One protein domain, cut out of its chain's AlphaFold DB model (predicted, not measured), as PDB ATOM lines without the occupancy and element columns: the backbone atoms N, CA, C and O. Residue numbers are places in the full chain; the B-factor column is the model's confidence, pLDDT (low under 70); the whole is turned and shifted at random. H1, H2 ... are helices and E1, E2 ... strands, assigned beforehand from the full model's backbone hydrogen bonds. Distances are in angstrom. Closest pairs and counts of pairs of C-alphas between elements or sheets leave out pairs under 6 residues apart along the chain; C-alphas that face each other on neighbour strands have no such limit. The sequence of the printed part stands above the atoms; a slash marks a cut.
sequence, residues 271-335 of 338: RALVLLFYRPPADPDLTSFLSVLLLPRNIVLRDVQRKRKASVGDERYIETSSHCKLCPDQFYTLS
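AT A GLANCE: This is residues 271 to 335 of the 338 residues of the protein "FIIND domain-containing protein" of Anabas testudineus (UniProt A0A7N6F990). A long, strongly twisted hairpin, E1 and E2, makes a wall with one helix, H1, slantwise over one face; the short strands E3 and E4 are added at separate places along the free side of E1. The hairpin's loop lies at one end of the longest axis. The printed part has 65 residues with named elements in the order E1, E2, H1, E3, E4, a mixed class, and its branched sheet is antiparallel. It is only just loose, close to compact, with a radius of gyration of the C-alphas of 13.1 A and spans of 38 by 27 by 21 A.

IN THESE COORDINATES: Find C-alpha 271 at (142.910, 171.691, 157.653); from there E1 runs 26.4 A to residue 279. E2, residues 289 to 296, runs 22.8 A back. Look next for H1 at residues 301 to 312, 15.9 A long, then E3 at 316 to 318, 6.2 A, and E4 at 324 to 326, 6.4 A, ending at C-alpha 326, (138.734, 176.639, 156.902).

HOW THE PARTS SIT: Start at E1, which has three antiparallel neighbours. E2 is on one side, at 162 degrees, with N 275 and O 293 2.9 A apart. On the other side look for E3 beside residues 276 to 278, with N 316 and O 278 at 2.8 A, and E4 beside 271 to 272, with N 272 and O 324 at 2.9 A. E2 and E3 are apart. H1 is on the sheet at a height of 9.8 A, over E1 and only just not over E3, on which 2 of its C-alphas fall; it stands at 35 degrees to E1 on the local plane. The closest C-alphas of H1 and E3, Gln 305 and Tyr 317, are 7.9 A apart. In H1 every O i to N i+4 pair is within hydrogen-bond range.

THE WHOLE: The C-alphas farthest apart, Asp 285 and Asn 298, are 38.8 A from each other. The printed part has no cut and no long link. Look for pLDDT under 70 at residues 284 to 285 and 321 to 322.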
ATOM      1  N   ARG A 271     141.549 171.174 157.827       93.88
ATOM      2  CA  ARG A 271     142.910 171.691 157.653       93.88
ATOM      3  C   ARG A 271     143.076 172.069 156.187       93.88
ATOM      4  O   ARG A 271     142.811 171.246 155.310       93.88
ATOM      5  N   ALA A 272     143.541 173.279 155.926       92.06
ATOM      6  CA  ALA A 272     143.633 173.833 154.585       92.06
ATOM      7  C   ALA A 272     145.008 174.442 154.307       92.06
ATOM      8  O   ALA A 272     145.723 174.848 155.224       92.06
ATOM      9  N   LEU A 273     145.330 174.524 153.021       90.44
ATOM     10  CA  LEU A 273     146.447 175.264 152.458       90.44
ATOM     11  C   LEU A 273     145.910 176.558 151.840       90.44
ATOM     12  O   LEU A 273     144.865 176.551 151.186       90.44
ATOM     13  N   VAL A 274     146.650 177.651 152.022       91.31
ATOM     14  CA  VAL A 274     146.402 178.931 151.344       91.31
ATOM     15  C   VAL A 274     147.559 179.157 150.382       91.31
ATOM     16  O   VAL A 274     148.633 179.609 150.782       91.31
ATOM     17  N   LEU A 275     147.366 178.761 149.127       92.06
ATOM     18  CA  LEU A 275     148.404 178.822 148.102       92.06
ATOM     19  C   LEU A 275     148.314 180.148 147.348       92.06
ATOM     20  O   LEU A 275     147.225 180.572 146.957       92.06
ATOM     21  N   LEU A 276     149.465 180.775 147.125       92.88
ATOM     22  CA  LEU A 276     149.581 182.051 146.429       92.88
ATOM     23  C   LEU A 276     150.369 181.859 145.133       92.88
ATOM     24  O   LEU A 276     151.486 181.340 145.148       92.88
ATOM     25  N   PHE A 277     149.794 182.300 144.017       93.06
ATOM     26  CA  PHE A 277     150.435 182.278 142.705       93.06
ATOM     27  C   PHE A 277     150.472 183.697 142.142       93.06
ATOM     28  O   PHE A 277     149.434 184.311 141.902       93.06
ATOM     29  N   TYR A 278     151.680 184.227 141.966       91.88
ATOM     30  CA  TYR A 278     151.918 185.576 141.473       91.88
ATOM     31  C   TYR A 278     152.350 185.552 140.007       91.88
ATOM     32  O   TYR A 278     153.338 184.908 139.646       91.88
ATOM     33  N   ARG A 279     151.638 186.307 139.171       89.00
ATOM     34  CA  ARG A 279     151.994 186.560 137.776       89.00
ATOM     35  C   ARG A 279     152.553 187.985 137.679       89.00
ATOM     36  O   ARG A 279     151.785 188.934 137.881       89.00
ATOM     37  N   PRO A 280     153.865 188.161 137.420       81.19
ATOM     38  CA  PRO A 280     154.424 189.485 137.172       81.19
ATOM     39  C   PRO A 280     153.775 190.096 135.921       81.19
ATOM     40  O   PRO A 280     153.300 189.354 135.055       81.19
ATOM     41  N   PRO A 281     153.737 191.432 135.807       82.31
ATOM     42  CA  PRO A 281     153.198 192.071 134.621       82.31
ATOM     43  C   PRO A 281     154.173 191.869 133.448       82.31
ATOM     44  O   PRO A 281     155.389 191.855 133.636       82.31
ATOM     45  N   ALA A 282     153.641 191.674 132.239       74.50
ATOM     46  CA  ALA A 282     154.452 191.421 131.040       74.50
ATOM     47  C   ALA A 282     155.193 192.674 130.526       74.50
ATOM     48  O   ALA A 282     156.157 192.562 129.773       74.50
ATOM     49  N   ASP A 283     154.736 193.845 130.960       75.88
ATOM     50  CA  ASP A 283     155.263 195.180 130.694       75.88
ATOM     51  C   ASP A 283     155.168 195.967 132.021       75.88
ATOM     52  O   ASP A 283     154.202 195.743 132.761       75.88
ATOM     53  N   PRO A 284     156.139 196.826 132.392       67.12
ATOM     54  CA  PRO A 284     156.118 197.572 133.656       67.12
ATOM     55  C   PRO A 284     154.862 198.429 133.903       67.12
ATOM     56  O   PRO A 284     154.559 198.693 135.071       67.12
ATOM     57  N   ASP A 285     154.124 198.826 132.862       63.81
ATOM     58  CA  ASP A 285     152.890 199.615 132.993       63.81
ATOM     59  C   ASP A 285     151.605 198.759 133.089       63.81
ATOM     60  O   ASP A 285     150.510 199.297 133.260       63.81
ATOM     61  N   LEU A 286     151.709 197.422 133.046       73.56
ATOM     62  CA  LEU A 286     150.566 196.501 133.143       73.56
ATOM     63  C   LEU A 286     150.271 195.999 134.570       73.56
ATOM     64  O   LEU A 286     151.101 196.009 135.479       73.56
ATOM     65  N   THR A 287     149.048 195.495 134.758       79.06
ATOM     66  CA  THR A 287     148.571 194.906 136.017       79.06
ATOM     67  C   THR A 287     149.247 193.562 136.315       79.06
ATOM     68  O   THR A 287     149.258 192.659 135.480       79.06
ATOM     69  N   SER A 288     149.761 193.396 137.536       84.06
ATOM     70  CA  SER A 288     150.219 192.099 138.056       84.06
ATOM     71  C   SER A 288     149.082 191.337 138.738       84.06
ATOM     72  O   SER A 288     148.288 191.958 139.443       84.06
ATOM     73  N   PHE A 289     149.051 190.009 138.631       87.81
ATOM     74  CA  PHE A 289     147.967 189.186 139.184       87.81
ATOM     75  C   PHE A 289     148.434 188.345 140.377       87.81
ATOM     76  O   PHE A 289     149.529 187.785 140.358       87.81
ATOM     77  N   LEU A 290     147.576 188.209 141.392       90.94
ATOM     78  CA  LEU A 290     147.763 187.299 142.522       90.94
ATOM     79  C   LEU A 290     146.546 186.371 142.630       90.94
ATOM     80  O   LEU A 290     145.495 186.785 143.113       90.94
ATOM     81  N   SER A 291     146.689 185.119 142.198       91.94
ATOM     82  CA  SER A 291     145.660 184.092 142.391       91.94
ATOM     83  C   SER A 291     145.822 183.443 143.768       91.94
ATOM     84  O   SER A 291     146.900 182.953 144.117       91.94
ATOM     85  N   VAL A 292     144.737 183.435 144.545       91.81
ATOM     86  CA  VAL A 292     144.660 182.880 145.907       91.81
ATOM     87  C   VAL A 292     143.825 181.604 145.870       91.81
ATOM     88  O   VAL A 292     142.662 181.643 145.474       91.81
ATOM     89  N   LEU A 293     144.398 180.469 146.272       92.25
ATOM     90  CA  LEU A 293     143.705 179.178 146.279       92.25
ATOM     91  C   LEU A 293     143.558 178.661 147.711       92.25
ATOM     92  O   LEU A 293     144.549 178.427 148.405       92.25
ATOM     93  N   LEU A 294     142.309 178.443 148.122       92.44
ATOM     94  CA  LEU A 294     141.932 177.841 149.400       92.44
ATOM     95  C   LEU A 294     141.645 176.352 149.164       92.44
ATOM     96  O   LEU A 294     140.602 176.012 148.610       92.44
ATOM     97  N   LEU A 295     142.576 175.464 149.529       91.44
ATOM     98  CA  LEU A 295     142.489 174.029 149.210       91.44
ATOM     99  C   LEU A 295     142.567 173.138 150.462       91.44
ATOM    100  O   LEU A 295     143.294 173.470 151.399       91.44
ATOM    101  N   PRO A 296     141.898 171.968 150.485       92.12
ATOM    102  CA  PRO A 296     142.081 170.970 151.539       92.12
ATOM    103  C   PRO A 296     143.544 170.511 151.672       92.12
ATOM    104  O   PRO A 296     144.225 170.280 150.675       92.12
ATOM    105  N   ARG A 297     144.049 170.324 152.901       92.25
ATOM    106  CA  ARG A 297     145.474 169.998 153.152       92.25
ATOM    107  C   ARG A 297     145.906 168.596 152.690       92.25
ATOM    108  O   ARG A 297     147.097 168.318 152.656       92.25
ATOM    109  N   ASN A 298     144.971 167.721 152.323       92.25
ATOM    110  CA  ASN A 298     145.264 166.431 151.689       92.25
ATOM    111  C   ASN A 298     145.258 166.487 150.146       92.25
ATOM    112  O   ASN A 298     145.277 165.444 149.500       92.25
ATOM    113  N   ILE A 299     145.251 167.685 149.552       90.31
ATOM    114  CA  ILE A 299     145.610 167.892 148.145       90.31
ATOM    115  C   ILE A 299     147.135 167.828 147.988       90.31
ATOM    116  O   ILE A 299     147.879 168.461 148.736       90.31
ATOM    117  N   VAL A 300     147.597 167.117 146.962       91.56
ATOM    118  CA  VAL A 300     149.014 167.048 146.585       91.56
ATOM    119  C   VAL A 300     149.420 168.344 145.878       91.56
ATOM    120  O   VAL A 300     149.027 168.603 144.740       91.56
ATOM    121  N   LEU A 301     150.228 169.176 146.546       90.81
ATOM    122  CA  LEU A 301     150.664 170.491 146.043       90.81
ATOM    123  C   LEU A 301     151.307 170.415 144.647       90.81
ATOM    124  O   LEU A 301     151.089 171.295 143.814       90.81
ATOM    125  N   ARG A 302     152.051 169.338 144.374       90.94
ATOM    126  CA  ARG A 302     152.700 169.093 143.081       90.94
ATOM    127  C   ARG A 302     151.694 168.985 141.926       90.94
ATOM    128  O   ARG A 302     151.938 169.568 140.872       90.94
ATOM    129  N   ASP A 303     150.547 168.332 142.132       89.31
ATOM    130  CA  ASP A 303     149.478 168.265 141.124       89.31
ATOM    131  C   ASP A 303     148.860 169.640 140.866       89.31
ATOM    132  O   ASP A 303     148.572 169.978 139.720       89.31
ATOM    133  N   VAL A 304     148.683 170.457 141.912       90.62
ATOM    134  CA  VAL A 304     148.158 171.828 141.780       90.62
ATOM    135  C   VAL A 304     149.111 172.685 140.950       90.62
ATOM    136  O   VAL A 304     148.672 173.371 140.031       90.62
ATOM    137  N   GLN A 305     150.414 172.616 141.236       90.62
ATOM    138  CA  GLN A 305     151.444 173.338 140.487       90.62
ATOM    139  C   GLN A 305     151.517 172.869 139.023       90.62
ATOM    140  O   GLN A 305     151.550 173.709 138.125       90.62
ATOM    141  N   ARG A 306     151.464 171.550 138.761       89.00
ATOM    142  CA  ARG A 306     151.444 170.989 137.396       89.00
ATOM    143  C   ARG A 306     150.203 171.446 136.622       89.00
ATOM    144  O   ARG A 306     150.338 171.986 135.527       89.00
ATOM    145  N   LYS A 307     149.011 171.301 137.219       88.06
ATOM    146  CA  LYS A 307     147.732 171.702 136.610       88.06
ATOM    147  C   LYS A 307     147.675 173.210 136.344       88.06
ATOM    148  O   LYS A 307     147.314 173.589 135.237       88.06
ATOM    149  N   ARG A 308     148.109 174.069 137.283       90.25
ATOM    150  CA  ARG A 308     148.179 175.528 137.051       90.25
ATOM    151  C   ARG A 308     149.176 175.909 135.959       90.25
ATOM    152  O   ARG A 308     148.823 176.722 135.112       90.25
ATOM    153  N   LYS A 309     150.369 175.299 135.907       89.12
ATOM    154  CA  LYS A 309     151.326 175.565 134.816       89.12
ATOM    155  C   LYS A 309     150.748 175.188 133.445       89.12
ATOM    156  O   LYS A 309     150.979 175.903 132.476       89.12
ATOM    157  N   ALA A 310     149.973 174.105 133.369       88.44
ATOM    158  CA  ALA A 310     149.306 173.682 132.140       88.44
ATOM    159  C   ALA A 310     148.118 174.582 131.735       88.44
ATOM    160  O   ALA A 310     147.919 174.805 130.545       88.44
ATOM    161  N   SER A 311     147.333 175.101 132.691       87.69
ATOM    162  CA  SER A 311     146.110 175.872 132.396       87.69
ATOM    163  C   SER A 311     146.272 177.397 132.389       87.69
ATOM    164  O   SER A 311     145.475 178.075 131.745       87.69
ATOM    165  N   VAL A 312     147.266 177.943 133.097       87.31
ATOM    166  CA  VAL A 312     147.486 179.396 133.271       87.31
ATOM    167  C   VAL A 312     148.844 179.853 132.717       87.31
ATOM    168  O   VAL A 312     149.042 181.041 132.467       87.31
ATOM    169  N   GLY A 313     149.775 178.924 132.482       85.88
ATOM    170  CA  GLY A 313     151.151 179.226 132.082       85.88
ATOM    171  C   GLY A 313     152.076 179.460 133.279       85.88
ATOM    172  O   GLY A 313     151.847 178.945 134.374       85.88
ATOM    173  N   ASP A 314     153.161 180.205 133.071       85.81
ATOM    174  CA  ASP A 314     154.175 180.409 134.106       85.81
ATOM    175  C   ASP A 314     153.748 181.426 135.175       85.81
ATOM    176  O   ASP A 314     153.573 182.618 134.921       85.81
ATOM    177  N   GLU A 315     153.633 180.938 136.411       90.75
ATOM    178  CA  GLU A 315     153.342 181.719 137.611       90.75
ATOM    179  C   GLU A 315     154.388 181.441 138.692       90.75
ATOM    180  O   GLU A 315     154.810 180.301 138.907       90.75
ATOM    181  N   ARG A 316     154.766 182.473 139.450       91.31
ATOM    182  CA  ARG A 316     155.595 182.308 140.641       91.31
ATOM    183  C   ARG A 316     154.722 181.829 141.796       91.31
ATOM    184  O   ARG A 316     154.000 182.625 142.396       91.31
ATOM    185  N   TYR A 317     154.838 180.555 142.156       92.06
ATOM    186  CA  TYR A 317     154.364 180.083 143.457       92.06
ATOM    187  C   TYR A 317     155.090 180.843 144.580       92.06
ATOM    188  O   TYR A 317     156.319 180.966 144.571       92.06
ATOM    189  N   ILE A 318     154.325 181.369 145.534       90.62
ATOM    190  CA  ILE A 318     154.821 181.971 146.770       90.62
ATOM    191  C   ILE A 318     154.501 180.990 147.896       90.62
ATOM    192  O   ILE A 318     153.338 180.700 148.173       90.62
ATOM    193  N   GLU A 319     155.547 180.467 148.529       84.75
ATOM    194  CA  GLU A 319     155.421 179.530 149.642       84.75
ATOM    195  C   GLU A 319     154.805 180.210 150.875       84.75
ATOM    196  O   GLU A 319     155.185 181.324 151.241       84.75
ATOM    197  N   THR A 320     153.849 179.537 151.522       81.62
ATOM    198  CA  THR A 320     153.165 180.034 152.723       81.62
ATOM    199  C   THR A 320     153.224 179.005 153.848       81.62
ATOM    200  O   THR A 320     153.029 177.809 153.638       81.62
ATOM    201  N   SER A 321     153.414 179.461 155.087       68.50
ATOM    202  CA  SER A 321     153.400 178.618 156.293       68.50
ATOM    203  C   SER A 321     151.972 178.287 156.778       68.50
ATOM    204  O   SER A 321     151.694 178.249 157.980       68.50
ATOM    205  N   SER A 322     151.045 178.051 155.840       64.56
ATOM    206  CA  SER A 322     149.598 177.971 156.083       64.56
ATOM    207  C   SER A 322     149.163 176.722 156.873       64.56
ATOM    208  O   SER A 322     148.771 175.693 156.328       64.56
ATOM    209  N   HIS A 323     149.153 176.843 158.203       74.75
ATOM    210  CA  HIS A 323     148.499 175.906 159.128       74.75
ATOM    211  C   HIS A 323     147.026 176.291 159.349       74.75
ATOM    212  O   HIS A 323     146.556 176.452 160.476       74.75
ATOM    213  N   CYS A 324     146.302 176.507 158.251       87.69
ATOM    214  CA  CYS A 324     144.970 177.096 158.277       87.69
ATOM    215  C   CYS A 324     143.880 176.067 158.606       87.69
ATOM    216  O   CYS A 324     143.987 174.880 158.288       87.69
ATOM    217  N   LYS A 325     142.796 176.552 159.217       91.94
ATOM    218  CA  LYS A 325     141.536 175.825 159.396       91.94
ATOM    219  C   LYS A 325     140.454 176.614 158.668       91.94
ATOM    220  O   LYS A 325     140.247 177.777 159.005       91.94
ATOM    221  N   LEU A 326     139.809 176.012 157.675       91.19
ATOM    222  CA  LEU A 326     138.734 176.639 156.902       91.19
ATOM    223  C   LEU A 326     137.461 175.803 157.020       91.19
ATOM    224  O   LEU A 326     137.518 174.578 157.105       91.19
ATOM    225  N   CYS A 327     136.317 176.468 157.020       90.38
ATOM    226  CA  CYS A 327     135.012 175.837 156.916       90.38
ATOM    227  C   CYS A 327     134.618 175.811 155.432       90.38
ATOM    228  O   CYS A 327     134.704 176.856 154.781       90.38
ATOM    229  N   PRO A 328     134.200 174.658 154.888       86.81
ATOM    230  CA  PRO A 328     133.700 174.587 153.525       86.81
ATOM    231  C   PRO A 328     132.510 175.522 153.295       86.81
ATOM    232  O   PRO A 328     131.728 175.794 154.210       86.81
ATOM    233  N   ASP A 329     132.394 176.005 152.063       84.50
ATOM    234  CA  ASP A 329     131.279 176.824 151.576       84.50
ATOM    235  C   ASP A 329     131.091 178.147 152.358       84.50
ATOM    236  O   ASP A 329     130.013 178.741 152.364       84.50
ATOM    237  N   GLN A 330     132.158 178.624 153.015       89.25
ATOM    238  CA  GLN A 330     132.238 179.934 153.671       89.25
ATOM    239  C   GLN A 330     133.056 180.940 152.857       89.25
ATOM    240  O   GLN A 330     133.980 180.572 152.125       89.25
ATOM    241  N   PHE A 331     132.737 182.224 153.043       89.44
ATOM    242  CA  PHE A 331     133.456 183.339 152.433       89.44
ATOM    243  C   PHE A 331     134.609 183.830 153.311       89.44
ATOM    244  O   PHE A 331     134.439 184.109 154.497       89.44
ATOM    245  N   TYR A 332     135.767 184.003 152.686       89.88
ATOM    246  CA  TYR A 332     137.003 184.506 153.275       89.88
ATOM    247  C   TYR A 332     137.450 185.782 152.573       89.88
ATOM    248  O   TYR A 332     137.173 185.971 151.389       89.88
ATOM    249  N   THR A 333     138.179 186.633 153.291       88.38
ATOM    250  CA  THR A 333     138.733 187.878 152.754       88.38
ATOM    251  C   THR A 333     140.244 187.888 152.900       88.38
ATOM    252  O   THR A 333     140.771 187.618 153.979       88.38
ATOM    253  N   LEU A 334     140.931 188.223 151.807       85.44
ATOM    254  CA  LEU A 334     142.332 188.614 151.840       85.44
ATOM    255  C   LEU A 334     142.403 190.116 152.125       85.44
ATOM    256  O   LEU A 334     141.729 190.902 151.465       85.44
ATOM    257  N   SER A 335     143.231 190.509 153.086       84.38
ATOM    258  CA  SER A 335     143.555 191.904 153.365       84.38
ATOM    259  C   SER A 335     145.053 192.055 153.610       84.38
ATOM    260  O   SER A 335     145.724 191.133 154.080       84.38
TER     261      SER A 335